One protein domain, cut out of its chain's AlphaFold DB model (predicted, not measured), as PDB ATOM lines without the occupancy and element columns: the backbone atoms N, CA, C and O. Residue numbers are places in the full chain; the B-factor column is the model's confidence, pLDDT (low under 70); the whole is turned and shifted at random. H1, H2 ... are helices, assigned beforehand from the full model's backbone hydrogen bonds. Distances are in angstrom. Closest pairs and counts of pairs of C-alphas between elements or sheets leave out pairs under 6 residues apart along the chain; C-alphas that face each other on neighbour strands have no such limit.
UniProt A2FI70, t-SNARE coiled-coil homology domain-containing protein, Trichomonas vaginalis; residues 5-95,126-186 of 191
ATOM      1  N   ALA A   5       5.728 -33.695 -20.624       79.88
ATOM      2  CA  ALA A   5       5.454 -34.279 -21.931       79.88
ATOM      3  C   ALA A   5       5.786 -35.779 -21.980       79.88
ATOM      4  O   ALA A   5       5.053 -36.536 -22.617       79.88
ATOM      5  N   ALA A   6       6.827 -36.223 -21.267       81.25
ATOM      6  CA  ALA A   6       7.186 -37.636 -21.175       81.25
ATOM      7  C   ALA A   6       6.110 -38.437 -20.425       81.25
ATOM      8  O   ALA A   6       5.637 -39.453 -20.930       81.25
ATOM      9  N   VAL A   7       5.632 -37.922 -19.286       80.12
ATOM     10  CA  VAL A   7       4.536 -38.542 -18.515       80.12
ATOM     11  C   VAL A   7       3.248 -38.595 -19.341       80.12
ATOM     12  O   VAL A   7       2.548 -39.603 -19.360       80.12
ATOM     13  N   LYS A   8       2.945 -37.525 -20.087       85.06
ATOM     14  CA  LYS A   8       1.784 -37.494 -20.983       85.06
ATOM     15  C   LYS A   8       1.876 -38.551 -22.087       85.06
ATOM     16  O   LYS A   8       0.866 -39.170 -22.397       85.06
ATOM     17  N   LYS A   9       3.063 -38.759 -22.667       87.06
ATOM     18  CA  LYS A   9       3.297 -39.794 -23.684       87.06
ATOM     19  C   LYS A   9       3.022 -41.190 -23.121       87.06
ATOM     20  O   LYS A   9       2.270 -41.931 -23.742       87.06
ATOM     21  N   LYS A  10       3.528 -41.486 -21.919       84.94
ATOM     22  CA  LYS A  10       3.281 -42.768 -21.238       84.94
ATOM     23  C   LYS A  10       1.795 -43.023 -20.975       84.94
ATOM     24  O   LYS A  10       1.302 -44.118 -21.206       84.94
ATOM     25  N   ILE A  11       1.044 -41.996 -20.573       86.31
ATOM     26  CA  ILE A  11      -0.416 -42.112 -20.403       86.31
ATOM     27  C   ILE A  11      -1.113 -42.491 -21.723       86.31
ATOM     28  O   ILE A  11      -2.059 -43.274 -21.711       86.31
ATOM     29  N   GLU A  12      -0.679 -41.955 -22.866       89.12
ATOM     30  CA  GLU A  12      -1.244 -42.339 -24.170       89.12
ATOM     31  C   GLU A  12      -0.822 -43.757 -24.603       89.12
ATOM     32  O   GLU A  12      -1.617 -44.479 -25.208       89.12
ATOM     33  N   GLU A  13       0.387 -44.192 -24.244       88.62
ATOM     34  CA  GLU A  13       0.848 -45.573 -24.450       88.62
ATOM     35  C   GLU A  13      -0.019 -46.559 -23.645       88.62
ATOM     36  O   GLU A  13      -0.572 -47.498 -24.217       88.62
ATOM     37  N   PHE A  14      -0.298 -46.278 -22.369       88.94
ATOM     38  CA  PHE A  14      -1.190 -47.097 -21.537       88.94
ATOM     39  C   PHE A  14      -2.636 -47.158 -22.050       88.94
ATOM     40  O   PHE A  14      -3.269 -48.214 -22.005       88.94
ATOM     41  N   LYS A  15      -3.165 -46.066 -22.616       89.38
ATOM     42  CA  LYS A  15      -4.469 -46.101 -23.305       89.38
ATOM     43  C   LYS A  15      -4.452 -47.019 -24.522       89.38
ATOM     44  O   LYS A  15      -5.457 -47.666 -24.814       89.38
ATOM     45  N   THR A  16      -3.328 -47.062 -25.233       91.00
ATOM     46  CA  THR A  16      -3.149 -47.944 -26.390       91.00
ATOM     47  C   THR A  16      -3.145 -49.403 -25.941       91.00
ATOM     48  O   THR A  16      -3.897 -50.198 -26.499       91.00
ATOM     49  N   TYR A  17      -2.431 -49.731 -24.859       89.88
ATOM     50  CA  TYR A  17      -2.466 -51.068 -24.255       89.88
ATOM     51  C   TYR A  17      -3.888 -51.494 -23.869       89.88
ATOM     52  O   TYR A  17      -4.319 -52.588 -24.223       89.88
ATOM     53  N   LEU A  18      -4.667 -50.616 -23.230       88.06
ATOM     54  CA  LEU A  18      -6.073 -50.896 -22.905       88.06
ATOM     55  C   LEU A  18      -6.940 -51.144 -24.146       88.06
ATOM     56  O   LEU A  18      -7.798 -52.029 -24.146       88.06
ATOM     57  N   ALA A  19      -6.742 -50.373 -25.216       89.50
ATOM     58  CA  ALA A  19      -7.461 -50.582 -26.470       89.50
ATOM     59  C   ALA A  19      -7.103 -51.935 -27.112       89.50
ATOM     60  O   ALA A  19      -7.990 -52.640 -27.605       89.50
ATOM     61  N   GLU A  20      -5.829 -52.320 -27.066       88.94
ATOM     62  CA  GLU A  20      -5.352 -53.616 -27.547       88.94
ATOM     63  C   GLU A  20      -5.913 -54.773 -26.717       88.94
ATOM     64  O   GLU A  20      -6.451 -55.718 -27.296       88.94
ATOM     65  N   LEU A  21      -5.910 -54.677 -25.384       89.12
ATOM     66  CA  LEU A  21      -6.515 -55.676 -24.496       89.12
ATOM     67  C   LEU A  21      -8.013 -55.858 -24.776       89.12
ATOM     68  O   LEU A  21      -8.487 -56.988 -24.909       89.12
ATOM     69  N   LYS A  22      -8.758 -54.760 -24.967       88.75
ATOM     70  CA  LYS A  22     -10.181 -54.797 -25.364       88.75
ATOM     71  C   LYS A  22     -10.401 -55.517 -26.692       88.75
ATOM     72  O   LYS A  22     -11.414 -56.198 -26.863       88.75
ATOM     73  N   SER A  23      -9.481 -55.350 -27.639       86.25
ATOM     74  CA  SER A  23      -9.524 -56.041 -28.928       86.25
ATOM     75  C   SER A  23      -9.225 -57.534 -28.763       86.25
ATOM     76  O   SER A  23     -10.018 -58.379 -29.184       86.25
ATOM     77  N   LEU A  24      -8.131 -57.860 -28.068       85.19
ATOM     78  CA  LEU A  24      -7.653 -59.226 -27.857       85.19
ATOM     79  C   LEU A  24      -8.627 -60.072 -27.038       85.19
ATOM     80  O   LEU A  24      -8.785 -61.255 -27.346       85.19
ATOM     81  N   LYS A  25      -9.361 -59.463 -26.095       85.44
ATOM     82  CA  LYS A  25     -10.436 -60.105 -25.319       85.44
ATOM     83  C   LYS A  25     -11.440 -60.857 -26.201       85.44
ATOM     84  O   LYS A  25     -11.906 -61.927 -25.829       85.44
ATOM     85  N   LYS A  26     -11.754 -60.344 -27.396       83.25
ATOM     86  CA  LYS A  26     -12.696 -60.995 -28.331       83.25
ATOM     87  C   LYS A  26     -12.158 -62.301 -28.925       83.25
ATOM     88  O   LYS A  26     -12.935 -63.121 -29.395       83.25
ATOM     89  N   SER A  27     -10.841 -62.476 -28.907       79.88
ATOM     90  CA  SER A  27     -10.111 -63.618 -29.467       79.88
ATOM     91  C   SER A  27      -9.367 -64.423 -28.394       79.88
ATOM     92  O   SER A  27      -8.444 -65.166 -28.712       79.88
ATOM     93  N   ILE A  28      -9.755 -64.281 -27.121       81.19
ATOM     94  CA  ILE A  28      -9.044 -64.833 -25.953       81.19
ATOM     95  C   ILE A  28      -8.905 -66.364 -25.964       81.19
ATOM     96  O   ILE A  28      -8.052 -66.917 -25.281       81.19
ATOM     97  N   ASN A  29      -9.708 -67.058 -26.769       74.06
ATOM     98  CA  ASN A  29      -9.641 -68.510 -26.915       74.06
ATOM     99  C   ASN A  29      -8.362 -68.976 -27.639       74.06
ATOM    100  O   ASN A  29      -7.968 -70.127 -27.481       74.06
ATOM    101  N   SER A  30      -7.704 -68.100 -28.407       76.88
ATOM    102  CA  SER A  30      -6.420 -68.397 -29.052       76.88
ATOM    103  C   SER A  30      -5.266 -68.282 -28.052       76.88
ATOM    104  O   SER A  30      -5.166 -67.303 -27.307       76.88
ATOM    105  N   THR A  31      -4.346 -69.250 -28.057       72.12
ATOM    106  CA  THR A  31      -3.120 -69.204 -27.241       72.12
ATOM    107  C   THR A  31      -2.272 -67.981 -27.584       72.12
ATOM    108  O   THR A  31      -1.734 -67.339 -26.683       72.12
ATOM    109  N   THR A  32      -2.218 -67.595 -28.862       76.06
ATOM    110  CA  THR A  32      -1.535 -66.381 -29.333       76.06
ATOM    111  C   THR A  32      -2.112 -65.126 -28.686       76.06
ATOM    112  O   THR A  32      -1.362 -64.279 -28.202       76.06
ATOM    113  N   SER A  33      -3.440 -65.006 -28.625       76.69
ATOM    114  CA  SER A  33      -4.090 -63.864 -27.975       76.69
ATOM    115  C   SER A  33      -3.834 -63.843 -26.470       76.69
ATOM    116  O   SER A  33      -3.550 -62.776 -25.932       76.69
ATOM    117  N   ARG A  34      -3.846 -65.001 -25.794       80.50
ATOM    118  CA  ARG A  34      -3.505 -65.104 -24.361       80.50
ATOM    119  C   ARG A  34      -2.057 -64.708 -24.073       80.50
ATOM    120  O   ARG A  34      -1.813 -63.959 -23.135       80.50
ATOM    121  N   ARG A  35      -1.105 -65.128 -24.914       79.00
ATOM    122  CA  ARG A  35       0.302 -64.711 -24.798       79.00
ATOM    123  C   ARG A  35       0.481 -63.215 -25.032       79.00
ATOM    124  O   ARG A  35       1.141 -62.567 -24.233       79.00
ATOM    125  N   LYS A  36      -0.159 -62.649 -26.061       83.75
ATOM    126  CA  LYS A  36      -0.137 -61.196 -26.309       83.75
ATOM    127  C   LYS A  36      -0.717 -60.404 -25.137       83.75
ATOM    128  O   LYS A  36      -0.151 -59.382 -24.768       83.75
ATOM    129  N   ILE A  37      -1.809 -60.885 -24.536       83.44
ATOM    130  CA  ILE A  37      -2.384 -60.306 -23.313       83.44
ATOM    131  C   ILE A  37      -1.348 -60.323 -22.181       83.44
ATOM    132  O   ILE A  37      -1.113 -59.279 -21.578       83.44
ATOM    133  N   GLN A  38      -0.672 -61.455 -21.956       82.31
ATOM    134  CA  GLN A  38       0.375 -61.555 -20.936       82.31
ATOM    135  C   GLN A  38       1.535 -60.584 -21.197       82.31
ATOM    136  O   GLN A  38       1.941 -59.858 -20.299       82.31
ATOM    137  N   THR A  39       2.015 -60.486 -22.439       86.06
ATOM    138  CA  THR A  39       3.067 -59.527 -22.807       86.06
ATOM    139  C   THR A  39       2.653 -58.080 -22.533       86.06
ATOM    140  O   THR A  39       3.486 -57.269 -22.131       86.06
ATOM    141  N   ILE A  40       1.384 -57.730 -22.761       87.19
ATOM    142  CA  ILE A  40       0.869 -56.391 -22.446       87.19
ATOM    143  C   ILE A  40       0.825 -56.171 -20.928       87.19
ATOM    144  O   ILE A  40       1.185 -55.084 -20.479       87.19
ATOM    145  N   PHE A  41       0.442 -57.179 -20.138       87.69
ATOM    146  CA  PHE A  41       0.491 -57.104 -18.673       87.69
ATOM    147  C   PHE A  41       1.910 -56.850 -18.167       87.69
ATOM    148  O   PHE A  41       2.120 -55.884 -17.436       87.69
ATOM    149  N   ASP A  42       2.885 -57.633 -18.627       84.06
ATOM    150  CA  ASP A  42       4.278 -57.513 -18.187       84.06
ATOM    151  C   ASP A  42       4.866 -56.129 -18.534       84.06
ATOM    152  O   ASP A  42       5.547 -55.500 -17.719       84.06
ATOM    153  N   LYS A  43       4.572 -55.613 -19.740       86.56
ATOM    154  CA  LYS A  43       4.990 -54.264 -20.163       86.56
ATOM    155  C   LYS A  43       4.351 -53.173 -19.309       86.56
ATOM    156  O   LYS A  43       5.043 -52.247 -18.888       86.56
ATOM    157  N   PHE A  44       3.047 -53.274 -19.052       84.38
ATOM    158  CA  PHE A  44       2.331 -52.294 -18.243       84.38
ATOM    159  C   PHE A  44       2.847 -52.267 -16.802       84.38
ATOM    160  O   PHE A  44       3.102 -51.184 -16.278       84.38
ATOM    161  N   GLU A  45       3.061 -53.424 -16.170       83.69
ATOM    162  CA  GLU A  45       3.595 -53.488 -14.804       83.69
ATOM    163  C   GLU A  45       4.971 -52.811 -14.722       83.69
ATOM    164  O   GLU A  45       5.149 -51.892 -13.918       83.69
ATOM    165  N   ALA A  46       5.894 -53.138 -15.633       83.44
ATOM    166  CA  ALA A  46       7.230 -52.538 -15.660       83.44
ATOM    167  C   ALA A  46       7.211 -51.007 -15.863       83.44
ATOM    168  O   ALA A  46       7.965 -50.264 -15.226       83.44
ATOM    169  N   GLU A  47       6.353 -50.508 -16.754       85.00
ATOM    170  CA  GLU A  47       6.280 -49.081 -17.080       85.00
ATOM    171  C   GLU A  47       5.472 -48.270 -16.048       85.00
ATOM    172  O   GLU A  47       5.754 -47.081 -15.825       85.00
ATOM    173  N   SER A  48       4.486 -48.885 -15.386       81.81
ATOM    174  CA  SER A  48       3.643 -48.240 -14.372       81.81
ATOM    175  C   SER A  48       4.420 -47.923 -13.088       81.81
ATOM    176  O   SER A  48       4.270 -46.836 -12.519       81.81
ATOM    177  N   GLU A  49       5.343 -48.790 -12.663       80.00
ATOM    178  CA  GLU A  49       6.214 -48.521 -11.512       80.00
ATOM    179  C   GLU A  49       7.084 -47.281 -11.753       80.00
ATOM    180  O   GLU A  49       7.144 -46.361 -10.927       80.00
ATOM    181  N   GLN A  50       7.697 -47.201 -12.939       80.12
ATOM    182  CA  GLN A  50       8.530 -46.067 -13.321       80.12
ATOM    183  C   GLN A  50       7.716 -44.765 -13.388       80.12
ATOM    184  O   GLN A  50       8.163 -43.719 -12.917       80.12
ATOM    185  N   THR A  51       6.505 -44.827 -13.945       79.81
ATOM    186  CA  THR A  51       5.621 -43.661 -14.093       79.81
ATOM    187  C   THR A  51       5.106 -43.167 -12.739       79.81
ATOM    188  O   THR A  51       5.076 -41.963 -12.483       79.81
ATOM    189  N   THR A  52       4.783 -44.082 -11.823       80.19
ATOM    190  CA  THR A  52       4.378 -43.751 -10.448       80.19
ATOM    191  C   THR A  52       5.493 -43.015  -9.703       80.19
ATOM    192  O   THR A  52       5.252 -41.970  -9.092       80.19
ATOM    193  N   PHE A  53       6.736 -43.483  -9.835       77.50
ATOM    194  CA  PHE A  53       7.906 -42.826  -9.250       77.50
ATOM    195  C   PHE A  53       8.169 -41.423  -9.832       77.50
ATOM    196  O   PHE A  53       8.568 -40.501  -9.113       77.50
ATOM    197  N   GLU A  54       7.919 -41.221 -11.129       77.06
ATOM    198  CA  GLU A  54       8.003 -39.899 -11.764       77.06
ATOM    199  C   GLU A  54       6.976 -38.910 -11.176       77.06
ATOM    200  O   GLU A  54       7.308 -37.738 -10.960       77.06
ATOM    201  N   PHE A  55       5.769 -39.374 -10.825       75.75
ATOM    202  CA  PHE A  55       4.759 -38.553 -10.145       75.75
ATOM    203  C   PHE A  55       5.134 -38.183  -8.702       75.75
ATOM    204  O   PHE A  55       4.790 -37.089  -8.253       75.75
ATOM    205  N   GLU A  56       5.833 -39.049  -7.962       73.00
ATOM    206  CA  GLU A  56       6.256 -38.767  -6.577       73.00
ATOM    207  C   GLU A  56       7.330 -37.677  -6.486       73.00
ATOM    208  O   GLU A  56       7.376 -36.899  -5.528       73.00
ATOM    209  N   LYS A  57       8.180 -37.576  -7.509       71.50
ATOM    210  CA  LYS A  57       9.289 -36.618  -7.553       71.50
ATOM    211  C   LYS A  57       8.879 -35.177  -7.862       71.50
ATOM    212  O   LYS A  57       9.727 -34.286  -7.783       71.50
ATOM    213  N   TYR A  58       7.617 -34.904  -8.198       66.75
ATOM    214  CA  TYR A  58       7.192 -33.587  -8.679       66.75
ATOM    215  C   TYR A  58       5.950 -33.047  -7.950       66.75
ATOM    216  O   TYR A  58       5.034 -33.784  -7.608       66.75
ATOM    217  N   LYS A  59       5.891 -31.723  -7.725       63.41
ATOM    218  CA  LYS A  59       4.824 -31.051  -6.940       63.41
ATOM    219  C   LYS A  59       4.013 -30.000  -7.729       63.41
ATOM    220  O   LYS A  59       3.345 -29.159  -7.130       63.41
ATOM    221  N   GLY A  60       4.082 -30.014  -9.063       68.44
ATOM    222  CA  GLY A  60       3.412 -29.042  -9.947       68.44
ATOM    223  C   GLY A  60       1.904 -29.284 -10.136       68.44
ATOM    224  O   GLY A  60       1.437 -30.414 -10.042       68.44
ATOM    225  N   LYS A  61       1.134 -28.220 -10.425       67.12
ATOM    226  CA  LYS A  61      -0.338 -28.275 -10.575       67.12
ATOM    227  C   LYS A  61      -0.798 -29.045 -11.823       67.12
ATOM    228  O   LYS A  61      -1.694 -29.866 -11.694       67.12
ATOM    229  N   GLU A  62      -0.159 -28.855 -12.979       68.94
ATOM    230  CA  GLU A  62      -0.467 -29.608 -14.218       68.94
ATOM    231  C   GLU A  62      -0.273 -31.122 -14.056       68.94
ATOM    232  O   GLU A  62      -0.983 -31.923 -14.659       68.94
ATOM    233  N   LEU A  63       0.657 -31.522 -13.187       72.12
ATOM    234  CA  LEU A  63       0.916 -32.928 -12.919       72.12
ATOM    235  C   LEU A  63      -0.152 -33.559 -12.015       72.12
ATOM    236  O   LEU A  63      -0.310 -34.773 -12.045       72.12
ATOM    237  N   LYS A  64      -0.919 -32.767 -11.250       76.06
ATOM    238  CA  LYS A  64      -2.049 -33.290 -10.462       76.06
ATOM    239  C   LYS A  64      -3.162 -33.806 -11.367       76.06
ATOM    240  O   LYS A  64      -3.659 -34.900 -11.135       76.06
ATOM    241  N   ASP A  65      -3.495 -33.056 -12.414       80.75
ATOM    242  CA  ASP A  65      -4.533 -33.458 -13.367       80.75
ATOM    243  C   ASP A  65      -4.084 -34.673 -14.192       80.75
ATOM    244  O   ASP A  65      -4.882 -35.566 -14.473       80.75
ATOM    245  N   LEU A  66      -2.794 -34.745 -14.549       82.06
ATOM    246  CA  LEU A  66      -2.215 -35.939 -15.172       82.06
ATOM    247  C   LEU A  66      -2.204 -37.140 -14.225       82.06
ATOM    248  O   LEU A  66      -2.458 -38.250 -14.674       82.06
ATOM    249  N   LYS A  67      -1.934 -36.923 -12.934       83.00
ATOM    250  CA  LYS A  67      -1.927 -37.987 -11.930       83.00
ATOM    251  C   LYS A  67      -3.312 -38.599 -11.764       83.00
ATOM    252  O   LYS A  67      -3.403 -39.812 -11.728       83.00
ATOM    253  N   ILE A  68      -4.366 -37.782 -11.728       84.44
ATOM    254  CA  ILE A  68      -5.752 -38.276 -11.677       84.44
ATOM    255  C   ILE A  68      -6.037 -39.151 -12.903       84.44
ATOM    256  O   ILE A  68      -6.386 -40.312 -12.748       84.44
ATOM    257  N   LYS A  69      -5.763 -38.644 -14.113       85.00
ATOM    258  CA  LYS A  69      -5.951 -39.416 -15.355       85.00
ATOM    259  C   LYS A  69      -5.150 -40.715 -15.382       85.00
ATOM    260  O   LYS A  69      -5.594 -41.685 -15.976       85.00
ATOM    261  N   TYR A  70      -3.951 -40.701 -14.814       85.81
ATOM    262  CA  TYR A  70      -3.105 -41.878 -14.707       85.81
ATOM    263  C   TYR A  70      -3.668 -42.893 -13.706       85.81
ATOM    264  O   TYR A  70      -3.703 -44.076 -14.013       85.81
ATOM    265  N   THR A  71      -4.155 -42.439 -12.548       85.25
ATOM    266  CA  THR A  71      -4.808 -43.298 -11.553       85.25
ATOM    267  C   THR A  71      -6.069 -43.948 -12.119       85.25
ATOM    268  O   THR A  71      -6.173 -45.167 -12.044       85.25
ATOM    269  N   ASP A  72      -6.946 -43.180 -12.774       86.38
ATOM    270  CA  ASP A  72      -8.153 -43.716 -13.424       86.38
ATOM    271  C   ASP A  72      -7.798 -44.802 -14.461       86.38
ATOM    272  O   ASP A  72      -8.475 -45.817 -14.591       86.38
ATOM    273  N   LEU A  73      -6.701 -44.596 -15.199       87.81
ATOM    274  CA  LEU A  73      -6.237 -45.526 -16.224       87.81
ATOM    275  C   LEU A  73      -5.651 -46.815 -15.637       87.81
ATOM    276  O   LEU A  73      -5.824 -47.879 -16.226       87.81
ATOM    277  N   ILE A  74      -4.954 -46.725 -14.500       87.31
ATOM    278  CA  ILE A  74      -4.474 -47.905 -13.773       87.31
ATOM    279  C   ILE A  74      -5.656 -48.713 -13.249       87.31
ATOM    280  O   ILE A  74      -5.653 -49.928 -13.399       87.31
ATOM    281  N   GLU A  75      -6.661 -48.057 -12.668       86.94
ATOM    282  CA  GLU A  75      -7.860 -48.745 -12.185       86.94
ATOM    283  C   GLU A  75      -8.562 -49.492 -13.328       86.94
ATOM    284  O   GLU A  75      -8.842 -50.682 -13.200       86.94
ATOM    285  N   GLU A  76      -8.742 -48.850 -14.488       87.88
ATOM    286  CA  GLU A  76      -9.318 -49.506 -15.672       87.88
ATOM    287  C   GLU A  76      -8.456 -50.683 -16.169       87.88
ATOM    288  O   GLU A  76      -8.985 -51.699 -16.631       87.88
ATOM    289  N   PHE A  77      -7.128 -50.567 -16.082       88.81
ATOM    290  CA  PHE A  77      -6.215 -51.647 -16.450       88.81
ATOM    291  C   PHE A  77      -6.311 -52.833 -15.495       88.81
ATOM    292  O   PHE A  77      -6.400 -53.964 -15.962       88.81
ATOM    293  N   GLU A  78      -6.332 -52.593 -14.186       85.06
ATOM    294  CA  GLU A  78      -6.456 -53.647 -13.175       85.06
ATOM    295  C   GLU A  78      -7.797 -54.383 -13.296       85.06
ATOM    296  O   GLU A  78      -7.817 -55.612 -13.323       85.06
ATOM    297  N   GLU A  79      -8.906 -53.666 -13.508       88.25
ATOM    298  CA  GLU A  79     -10.207 -54.297 -13.776       88.25
ATOM    299  C   GLU A  79     -10.171 -55.188 -15.029       88.25
ATOM    300  O   GLU A  79     -10.712 -56.300 -15.043       88.25
ATOM    301  N   MET A  80      -9.522 -54.715 -16.098       86.31
ATOM    302  CA  MET A  80      -9.363 -55.488 -17.328       86.31
ATOM    303  C   MET A  80      -8.459 -56.705 -17.133       86.31
ATOM    304  O   MET A  80      -8.737 -57.772 -17.685       86.31
ATOM    305  N   LYS A  81      -7.386 -56.539 -16.360       84.50
ATOM    306  CA  LYS A  81      -6.421 -57.580 -16.024       84.50
ATOM    307  C   LYS A  81      -7.112 -58.708 -15.268       84.50
ATOM    308  O   LYS A  81      -7.026 -59.856 -15.701       84.50
ATOM    309  N   ASP A  82      -7.871 -58.380 -14.228       85.31
ATOM    310  CA  ASP A  82      -8.621 -59.349 -13.427       85.31
ATOM    311  C   ASP A  82      -9.656 -60.119 -14.257       85.31
ATOM    312  O   ASP A  82      -9.738 -61.350 -14.188       85.31
ATOM    313  N   ASP A  83     -10.427 -59.417 -15.093       86.06
ATOM    314  CA  ASP A  83     -11.424 -60.040 -15.966       86.06
ATOM    315  C   ASP A  83     -10.790 -61.006 -16.985       86.06
ATOM    316  O   ASP A  83     -11.280 -62.125 -17.180       86.06
ATOM    317  N   LEU A  84      -9.681 -60.603 -17.610       86.50
ATOM    318  CA  LEU A  84      -8.952 -61.434 -18.565       86.50
ATOM    319  C   LEU A  84      -8.269 -62.620 -17.881       86.50
ATOM    320  O   LEU A  84      -8.392 -63.737 -18.382       86.50
ATOM    321  N   TYR A  85      -7.632 -62.432 -16.722       85.25
ATOM    322  CA  TYR A  85      -7.064 -63.538 -15.941       85.25
ATOM    323  C   TYR A  85      -8.129 -64.556 -15.562       85.25
ATOM    324  O   TYR A  85      -7.910 -65.763 -15.695       85.25
ATOM    325  N   HIS A  86      -9.303 -64.099 -15.131       81.88
ATOM    326  CA  HIS A  86     -10.390 -64.995 -14.771       81.88
ATOM    327  C   HIS A  86     -10.891 -65.807 -15.975       81.88
ATOM    328  O   HIS A  86     -11.161 -67.005 -15.850       81.88
ATOM    329  N   GLN A  87     -10.988 -65.189 -17.155       82.38
ATOM    330  CA  GLN A  87     -11.364 -65.885 -18.387       82.38
ATOM    331  C   GLN A  87     -10.279 -66.863 -18.858       82.38
ATOM    332  O   GLN A  87     -10.609 -67.995 -19.207       82.38
ATOM    333  N   ILE A  88      -9.002 -66.471 -18.810       80.75
ATOM    334  CA  ILE A  88      -7.863 -67.338 -19.153       80.75
ATOM    335  C   ILE A  88      -7.833 -68.555 -18.227       80.75
ATOM    336  O   ILE A  88      -7.817 -69.683 -18.711       80.75
ATOM    337  N   THR A  89      -7.951 -68.339 -16.917       79.88
ATOM    338  CA  THR A  89      -7.958 -69.412 -15.910       79.88
ATOM    339  C   THR A  89      -9.121 -70.382 -16.136       79.88
ATOM    340  O   THR A  89      -8.950 -71.595 -16.042       79.88
ATOM    341  N   LYS A  90     -10.316 -69.878 -16.478       79.94
ATOM    342  CA  LYS A  90     -11.468 -70.727 -16.834       79.94
ATOM    343  C   LYS A  90     -11.224 -71.545 -18.100       79.94
ATOM    344  O   LYS A  90     -11.613 -72.709 -18.145       79.94
ATOM    345  N   LEU A  91     -10.613 -70.953 -19.123       77.75
ATOM    346  CA  LEU A  91     -10.284 -71.649 -20.367       77.75
ATOM    347  C   LEU A  91      -9.222 -72.729 -20.146       77.75
ATOM    348  O   LEU A  91      -9.339 -73.813 -20.704       77.75
ATOM    349  N   GLU A  92      -8.227 -72.472 -19.302       74.31
ATOM    350  CA  GLU A  92      -7.201 -73.454 -18.935       74.31
ATOM    351  C   GLU A  92      -7.774 -74.591 -18.083       74.31
ATOM    352  O   GLU A  92      -7.494 -75.759 -18.349       74.31
ATOM    353  N   ALA A  93      -8.651 -74.277 -17.125       72.50
ATOM    354  CA  ALA A  93      -9.342 -75.279 -16.315       72.50
ATOM    355  C   ALA A  93     -10.299 -76.158 -17.141       72.50
ATOM    356  O   ALA A  93     -10.444 -77.346 -16.858       72.50
ATOM    357  N   ASN A  94     -10.935 -75.595 -18.174       65.06
ATOM    358  CA  ASN A  94     -11.833 -76.334 -19.064       65.06
ATOM    359  C   ASN A  94     -11.091 -77.068 -20.198       65.06
ATOM    360  O   ASN A  94     -11.581 -78.090 -20.667       65.06
ATOM    361  N   GLY A  95      -9.923 -76.580 -20.633       52.88
ATOM    362  CA  GLY A  95      -9.082 -77.206 -21.663       52.88
ATOM    363  C   GLY A  95      -8.142 -78.302 -21.141       52.88
ATOM    364  O   GLY A  95      -7.591 -79.058 -21.933       52.88
ATOM    365  N   LEU A 126       5.572 -67.711 -32.993       65.88
ATOM    366  CA  LEU A 126       6.755 -68.250 -32.311       65.88
ATOM    367  C   LEU A 126       8.041 -68.029 -33.114       65.88
ATOM    368  O   LEU A 126       9.088 -67.715 -32.543       65.88
ATOM    369  N   ALA A 127       7.981 -68.158 -34.441       67.75
ATOM    370  CA  ALA A 127       9.122 -67.903 -35.314       67.75
ATOM    371  C   ALA A 127       9.548 -66.425 -35.290       67.75
ATOM    372  O   ALA A 127      10.747 -66.123 -35.281       67.75
ATOM    373  N   ASN A 128       8.585 -65.500 -35.255       70.12
ATOM    374  CA  ASN A 128       8.864 -64.071 -35.139       70.12
ATOM    375  C   ASN A 128       9.406 -63.705 -33.754       70.12
ATOM    376  O   ASN A 128      10.431 -63.033 -33.678       70.12
ATOM    377  N   GLU A 129       8.809 -64.221 -32.681       68.50
ATOM    378  CA  GLU A 129       9.261 -63.994 -31.305       68.50
ATOM    379  C   GLU A 129      10.680 -64.542 -31.083       68.50
ATOM    380  O   GLU A 129      11.549 -63.858 -30.546       68.50
ATOM    381  N   THR A 130      10.985 -65.727 -31.621       64.12
ATOM    382  CA  THR A 130      12.345 -66.293 -31.592       64.12
ATOM    383  C   THR A 130      13.349 -65.392 -32.320       64.12
ATOM    384  O   THR A 130      14.490 -65.234 -31.878       64.12
ATOM    385  N   ARG A 131      12.943 -64.767 -33.433       74.88
ATOM    386  CA  ARG A 131      13.789 -63.821 -34.173       74.88
ATOM    387  C   ARG A 131      14.011 -62.528 -33.385       74.88
ATOM    388  O   ARG A 131      15.129 -62.014 -33.388       74.88
ATOM    389  N   GLU A 132      12.984 -62.017 -32.716       72.50
ATOM    390  CA  GLU A 132      13.084 -60.838 -31.851       72.50
ATOM    391  C   GLU A 132      14.007 -61.095 -30.658       72.50
ATOM    392  O   GLU A 132      14.921 -60.304 -30.426       72.50
ATOM    393  N   ILE A 133      13.865 -62.241 -29.985       68.88
ATOM    394  CA  ILE A 133      14.762 -62.669 -28.903       68.88
ATOM    395  C   ILE A 133      16.206 -62.739 -29.407       68.88
ATOM    396  O   ILE A 133      17.109 -62.182 -28.785       68.88
ATOM    397  N   ALA A 134      16.440 -63.366 -30.563       68.75
ATOM    398  CA  ALA A 134      17.781 -63.469 -31.135       68.75
ATOM    399  C   ALA A 134      18.404 -62.096 -31.444       68.75
ATOM    400  O   ALA A 134      19.613 -61.915 -31.289       68.75
ATOM    401  N   ASN A 135      17.600 -61.121 -31.870       73.31
ATOM    402  CA  ASN A 135      18.071 -59.754 -32.088       73.31
ATOM    403  C   ASN A 135      18.346 -59.028 -30.764       73.31
ATOM    404  O   ASN A 135      19.409 -58.430 -30.624       73.31
ATOM    405  N   ALA A 136      17.462 -59.157 -29.772       70.44
ATOM    406  CA  ALA A 136      17.663 -58.582 -28.444       70.44
ATOM    407  C   ALA A 136      18.939 -59.117 -27.772       70.44
ATOM    408  O   ALA A 136      19.688 -58.347 -27.173       70.44
ATOM    409  N   MET A 137      19.247 -60.411 -27.924       67.62
ATOM    410  CA  MET A 137      20.499 -60.984 -27.414       67.62
ATOM    411  C   MET A 137      21.736 -60.357 -28.068       67.62
ATOM    412  O   MET A 137      22.696 -60.038 -27.371       67.62
ATOM    413  N   ARG A 138      21.707 -60.100 -29.383       75.69
ATOM    414  CA  ARG A 138      22.806 -59.394 -30.070       75.69
ATOM    415  C   ARG A 138      22.977 -57.966 -29.565       75.69
ATOM    416  O   ARG A 138      24.105 -57.490 -29.441       75.69
ATOM    417  N   ASP A 139      21.879 -57.277 -29.282       75.06
ATOM    418  CA  ASP A 139      21.932 -55.919 -28.747       75.06
ATOM    419  C   ASP A 139      22.492 -55.900 -27.321       75.06
ATOM    420  O   ASP A 139      23.336 -55.055 -27.012       75.06
ATOM    421  N   ILE A 140      22.111 -56.869 -26.482       78.50
ATOM    422  CA  ILE A 140      22.686 -57.060 -25.144       78.50
ATOM    423  C   ILE A 140      24.196 -57.304 -25.233       78.50
ATOM    424  O   ILE A 140      24.956 -56.652 -24.512       78.50
ATOM    425  N   ASP A 141      24.652 -58.172 -26.136       75.69
ATOM    426  CA  ASP A 141      26.083 -58.413 -26.355       75.69
ATOM    427  C   ASP A 141      26.814 -57.126 -26.763       75.69
ATOM    428  O   ASP A 141      27.863 -56.784 -26.211       75.69
ATOM    429  N   ASN A 142      26.240 -56.351 -27.686       76.44
ATOM    430  CA  ASN A 142      26.815 -55.080 -28.130       76.44
ATOM    431  C   ASN A 142      26.905 -54.049 -26.996       76.44
ATOM    432  O   ASN A 142      27.921 -53.360 -26.865       76.44
ATOM    433  N   VAL A 143      25.857 -53.924 -26.178       80.44
ATOM    434  CA  VAL A 143      25.845 -53.031 -25.009       80.44
ATOM    435  C   VAL A 143      26.867 -53.486 -23.970       80.44
ATOM    436  O   VAL A 143      27.580 -52.653 -23.413       80.44
ATOM    437  N   THR A 144      26.995 -54.792 -23.757       76.88
ATOM    438  CA  THR A 144      27.931 -55.374 -22.787       76.88
ATOM    439  C   THR A 144      29.379 -55.117 -23.199       76.88
ATOM    440  O   THR A 144      30.193 -54.714 -22.369       76.88
ATOM    441  N   ASN A 145      29.691 -55.245 -24.492       82.81
ATOM    442  CA  ASN A 145      31.010 -54.906 -25.026       82.81
ATOM    443  C   ASN A 145      31.335 -53.417 -24.845       82.81
ATOM    444  O   ASN A 145      32.396 -53.084 -24.321       82.81
ATOM    445  N   LYS A 146      30.397 -52.518 -25.175       83.62
ATOM    446  CA  LYS A 146      30.576 -51.071 -24.952       83.62
ATOM    447  C   LYS A 146      30.770 -50.725 -23.476       83.62
ATOM    448  O   LYS A 146      31.595 -49.876 -23.151       83.62
ATOM    449  N   LEU A 147      30.018 -51.370 -22.583       82.25
ATOM    450  CA  LEU A 147      30.160 -51.173 -21.144       82.25
ATOM    451  C   LEU A 147      31.547 -51.612 -20.664       82.25
ATOM    452  O   LEU A 147      32.176 -50.905 -19.881       82.25
ATOM    453  N   ASN A 148      32.040 -52.750 -21.151       85.25
ATOM    454  CA  ASN A 148      33.379 -53.218 -20.826       85.25
ATOM    455  C   ASN A 148      34.459 -52.235 -21.311       85.25
ATOM    456  O   ASN A 148      35.371 -51.921 -20.547       85.25
ATOM    457  N   ASP A 149      34.333 -51.700 -22.527       86.38
ATOM    458  CA  ASP A 149      35.259 -50.690 -23.055       86.38
ATOM    459  C   ASP A 149      35.274 -49.419 -22.186       86.38
ATOM    460  O   ASP A 149      36.342 -48.911 -21.832       86.38
ATOM    461  N   GLU A 150      34.099 -48.941 -21.769       84.38
ATOM    462  CA  GLU A 150      33.980 -47.768 -20.899       84.38
ATOM    463  C   GLU A 150      34.589 -48.020 -19.510       84.38
ATOM    464  O   GLU A 150      35.300 -47.166 -18.980       84.38
ATOM    465  N   ILE A 151      34.399 -49.214 -18.937       83.56
ATOM    466  CA  ILE A 151      35.031 -49.610 -17.667       83.56
ATOM    467  C   ILE A 151      36.562 -49.601 -17.790       83.56
ATOM    468  O   ILE A 151      37.252 -49.101 -16.895       83.56
ATOM    469  N   GLN A 152      37.118 -50.124 -18.888       84.88
ATOM    470  CA  GLN A 152      38.568 -50.091 -19.113       84.88
ATOM    471  C   GLN A 152      39.085 -48.652 -19.239       84.88
ATOM    472  O   GLN A 152      40.126 -48.317 -18.667       84.88
ATOM    473  N   ASN A 153      38.342 -47.783 -19.927       84.56
ATOM    474  CA  ASN A 153      38.685 -46.371 -20.044       84.56
ATOM    475  C   ASN A 153      38.648 -45.658 -18.679       84.56
ATOM    476  O   ASN A 153      39.598 -44.971 -18.300       84.56
ATOM    477  N   GLN A 154      37.605 -45.887 -17.880       80.62
ATOM    478  CA  GLN A 154      37.509 -45.338 -16.525       80.62
ATOM    479  C   GLN A 154      38.657 -45.809 -15.633       80.62
ATOM    480  O   GLN A 154      39.224 -45.009 -14.889       80.62
ATOM    481  N   ARG A 155      39.073 -47.074 -15.747       84.00
ATOM    482  CA  ARG A 155      40.241 -47.592 -15.023       84.00
ATOM    483  C   ARG A 155      41.517 -46.817 -15.364       84.00
ATOM    484  O   ARG A 155      42.314 -46.538 -14.466       84.00
ATOM    485  N   PHE A 156      41.714 -46.453 -16.632       84.44
ATOM    486  CA  PHE A 156      42.841 -45.617 -17.048       84.44
ATOM    487  C   PHE A 156      42.765 -44.211 -16.435       84.44
ATOM    488  O   PHE A 156      43.761 -43.718 -15.903       84.44
ATOM    489  N   ILE A 157      41.582 -43.590 -16.447       86.25
ATOM    490  CA  ILE A 157      41.363 -42.265 -15.851       86.25
ATOM    491  C   ILE A 157      41.662 -42.288 -14.349       86.25
ATOM    492  O   ILE A 157      42.396 -41.428 -13.867       86.25
ATOM    493  N   VAL A 158      41.146 -43.280 -13.619       85.50
ATOM    494  CA  VAL A 158      41.376 -43.427 -12.173       85.50
ATOM    495  C   VAL A 158      42.867 -43.538 -11.869       85.50
ATOM    496  O   VAL A 158      43.361 -42.827 -11.000       85.50
ATOM    497  N   ARG A 159      43.605 -44.353 -12.633       88.06
ATOM    498  CA  ARG A 159      45.060 -44.461 -12.476       88.06
ATOM    499  C   ARG A 159      45.767 -43.129 -12.735       88.06
ATOM    500  O   ARG A 159      46.633 -42.742 -11.965       88.06
ATOM    501  N   SER A 160      45.365 -42.400 -13.775       86.81
ATOM    502  CA  SER A 160      45.943 -41.083 -14.066       86.81
ATOM    503  C   SER A 160      45.666 -40.056 -12.964       86.81
ATOM    504  O   SER A 160      46.506 -39.194 -12.701       86.81
ATOM    505  N   VAL A 161      44.492 -40.118 -12.329       88.06
ATOM    506  CA  VAL A 161      44.168 -39.279 -11.170       88.06
ATOM    507  C   VAL A 161      45.058 -39.641  -9.986       88.06
ATOM    508  O   VAL A 161      45.606 -38.734  -9.365       88.06
ATOM    509  N   ASP A 162      45.253 -40.930  -9.718       88.50
ATOM    510  CA  ASP A 162      46.117 -41.410  -8.636       88.50
ATOM    511  C   ASP A 162      47.574 -40.952  -8.830       88.50
ATOM    512  O   ASP A 162      48.152 -40.316  -7.946       88.50
ATOM    513  N   ASP A 163      48.117 -41.109 -10.044       91.00
ATOM    514  CA  ASP A 163      49.459 -40.631 -10.406       91.00
ATOM    515  C   ASP A 163      49.599 -39.106 -10.188       91.00
ATOM    516  O   ASP A 163      50.617 -38.612  -9.690       91.00
ATOM    517  N   LYS A 164      48.561 -38.325 -10.528       91.56
ATOM    518  CA  LYS A 164      48.540 -36.867 -10.304       91.56
ATOM    519  C   LYS A 164      48.462 -36.505  -8.824       91.56
ATOM    520  O   LYS A 164      49.112 -35.539  -8.412       91.56
ATOM    521  N   ILE A 165      47.673 -37.232  -8.034       90.50
ATOM    522  CA  ILE A 165      47.578 -37.029  -6.583       90.50
ATOM    523  C   ILE A 165      48.938 -37.301  -5.944       90.50
ATOM    524  O   ILE A 165      49.409 -36.479  -5.155       90.50
ATOM    525  N   GLN A 166      49.606 -38.388  -6.334       93.44
ATOM    526  CA  GLN A 166      50.935 -38.720  -5.837       93.44
ATOM    527  C   GLN A 166      51.945 -37.610  -6.163       93.44
ATOM    528  O   GLN A 166      52.585 -37.076  -5.257       93.44
ATOM    529  N   ALA A 167      52.025 -37.178  -7.425       91.19
ATOM    530  CA  ALA A 167      52.937 -36.109  -7.834       91.19
ATOM    531  C   ALA A 167      52.654 -34.775  -7.111       91.19
ATOM    532  O   ALA A 167      53.575 -34.039  -6.741       91.19
ATOM    533  N   THR A 168      51.375 -34.461  -6.884       93.06
ATOM    534  CA  THR A 168      50.963 -33.261  -6.139       93.06
ATOM    535  C   THR A 168      51.381 -33.357  -4.674       93.06
ATOM    536  O   THR A 168      51.902 -32.387  -4.128       93.06
ATOM    537  N   THR A 169      51.220 -34.529  -4.060       92.62
ATOM    538  CA  THR A 169      51.631 -34.791  -2.673       92.62
ATOM    539  C   THR A 169      53.141 -34.626  -2.508       92.62
ATOM    540  O   THR A 169      53.577 -33.864  -1.648       92.62
ATOM    541  N   GLU A 170      53.945 -35.221  -3.393       93.00
ATOM    542  CA  GLU A 170      55.408 -35.066  -3.371       93.00
ATOM    543  C   GLU A 170      55.842 -33.601  -3.553       93.00
ATOM    544  O   GLU A 170      56.803 -33.129  -2.939       93.00
ATOM    545  N   THR A 171      55.132 -32.855  -4.406       92.88
ATOM    546  CA  THR A 171      55.390 -31.423  -4.621       92.88
ATOM    547  C   THR A 171      55.053 -30.608  -3.374       92.88
ATOM    548  O   THR A 171      55.822 -29.725  -2.992       92.88
ATOM    549  N   MET A 172      53.933 -30.918  -2.719       93.50
ATOM    550  CA  MET A 172      53.514 -30.274  -1.477       93.50
ATOM    551  C   MET A 172      54.526 -30.520  -0.355       93.50
ATOM    552  O   MET A 172      54.919 -29.573   0.324       93.50
ATOM    553  N   GLU A 173      55.010 -31.753  -0.193       94.25
ATOM    554  CA  GLU A 173      56.036 -32.088   0.803       94.25
ATOM    555  C   GLU A 173      57.332 -31.303   0.576       94.25
ATOM    556  O   GLU A 173      57.860 -30.691   1.507       94.25
ATOM    557  N   LYS A 174      57.820 -31.238  -0.670       92.88
ATOM    558  CA  LYS A 174      59.003 -30.432  -1.028       92.88
ATOM    559  C   LYS A 174      58.782 -28.938  -0.778       92.88
ATOM    560  O   LYS A 174      59.695 -28.247  -0.316       92.88
ATOM    561  N   GLY A 175      57.585 -28.436  -1.080       91.69
ATOM    562  CA  GLY A 175      57.184 -27.061  -0.795       91.69
ATOM    563  C   GLY A 175      57.223 -26.760   0.702       91.69
ATOM    564  O   GLY A 175      57.865 -25.795   1.109       91.69
ATOM    565  N   ASN A 176      56.636 -27.633   1.522       92.56
ATOM    566  CA  ASN A 176      56.631 -27.506   2.980       92.56
ATOM    567  C   ASN A 176      58.050 -27.525   3.561       92.56
ATOM    568  O   ASN A 176      58.401 -26.634   4.328       92.56
ATOM    569  N   GLN A 177      58.908 -28.451   3.122       92.06
ATOM    570  CA  GLN A 177      60.320 -28.482   3.535       92.06
ATOM    571  C   GLN A 177      61.071 -27.196   3.157       92.06
ATOM    572  O   GLN A 177      61.953 -26.735   3.882       92.06
ATOM    573  N   SER A 178      60.746 -26.609   2.003       90.12
ATOM    574  CA  SER A 178      61.349 -25.350   1.557       90.12
ATOM    575  C   SER A 178      60.862 -24.162   2.390       90.12
ATOM    576  O   SER A 178      61.656 -23.274   2.700       90.12
ATOM    577  N   LEU A 179      59.585 -24.158   2.786       89.75
ATOM    578  CA  LEU A 179      59.005 -23.153   3.679       89.75
ATOM    579  C   LEU A 179      59.601 -23.230   5.089       89.75
ATOM    580  O   LEU A 179      59.966 -22.190   5.630       89.75
ATOM    581  N   GLU A 180      59.767 -24.430   5.651       88.38
ATOM    582  CA  GLU A 180      60.424 -24.625   6.952       88.38
ATOM    583  C   GLU A 180      61.853 -24.070   6.941       88.38
ATOM    584  O   GLU A 180      62.209 -23.252   7.789       88.38
ATOM    585  N   LYS A 181      62.650 -24.410   5.917       87.19
ATOM    586  CA  LYS A 181      63.996 -23.837   5.745       87.19
ATOM    587  C   LYS A 181      63.956 -22.318   5.617       87.19
ATOM    588  O   LYS A 181      64.753 -21.627   6.240       87.19
ATOM    589  N   ALA A 182      63.037 -21.770   4.823       84.25
ATOM    590  CA  ALA A 182      62.907 -20.322   4.675       84.25
ATOM    591  C   ALA A 182      62.553 -19.633   6.006       84.25
ATOM    592  O   ALA A 182      63.046 -18.537   6.276       84.25
ATOM    593  N   GLN A 183      61.747 -20.278   6.850       82.81
ATOM    594  CA  GLN A 183      61.395 -19.793   8.181       82.81
ATOM    595  C   GLN A 183      62.603 -19.771   9.131       82.81
ATOM    596  O   GLN A 183      62.724 -18.844   9.930       82.81
ATOM    597  N   GLU A 184      63.536 -20.721   9.019       81.25
ATOM    598  CA  GLU A 184      64.797 -20.700   9.782       81.25
ATOM    599  C   GLU A 184      65.688 -19.503   9.419       81.25
ATOM    600  O   GLU A 184      66.355 -18.939  10.289       81.25
ATOM    601  N   TYR A 185      65.679 -19.088   8.150       78.62
ATOM    602  CA  TYR A 185      66.446 -17.937   7.661       78.62
ATOM    603  C   TYR A 185      65.722 -16.595   7.822       78.62
ATOM    604  O   TYR A 185      66.316 -15.550   7.538       78.62
ATOM    605  N   GLN A 186      64.464 -16.579   8.280       75.12
ATOM    606  CA  GLN A 186      63.788 -15.319   8.565       75.12
ATOM    607  C   GLN A 186      64.445 -14.638   9.774       75.12
ATOM    608  O   GLN A 186      64.587 -15.250  10.838       75.12
TER     609      GLN A 186
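AT A GLANCE: This is residues 5 to 95 and 126 to 186 of the 191 residues of the protein "t-SNARE coiled-coil homology domain-containing protein" of Trichomonas vaginalis (UniProt A2FI70). H1, H2 and H3 form an up-and-down bundle, each running against the one before; the very long helix H4 sticks out alone at residues 127 to 184. The printed part has 152 residues with four named helices, H1 to H4 in chain order, class all helix. It is extended, radius of gyration of the C-alphas 29.2 A, spanning 99 by 45 by 27 A.

IN THESE COORDINATES: H1, residues 5 to 27, begins at C-alpha 5 (5.454, -34.279, -21.931). H2 is residues 31 to 56; H3, residues 61 to 95, measures 50.9 A. H4, residues 126 to 184, measures 86.0 A, ending at C-alpha 184 (64.797, -20.700, 9.782).

HOW THE PARTS SIT: H1 and H2, a hairpin, touch, closest C-alphas Leu 24 and Ser 33, 5.8 A, a shallow tilt of 22 degrees. H2 and H3, a hairpin, touch, closest C-alphas Phe 55 and Lys 67, 6.9 A. H1 and H3 touch, closest C-alphas Ile 11 and Tyr 70, 6.3 A. H4 is apart from H1, H2 and H3; its O i to N i+4 pairs are within hydrogen-bond range, as are 17 of 19 in H1, 21 of 22 in H2 and 30 of 31 in H3.

THE WHOLE: Residues 96 to 125 are not printed; C-alphas 95 and 126 are 21.1 A apart. Model pLDDT is under 70 for 14 residues, among them 58 to 62.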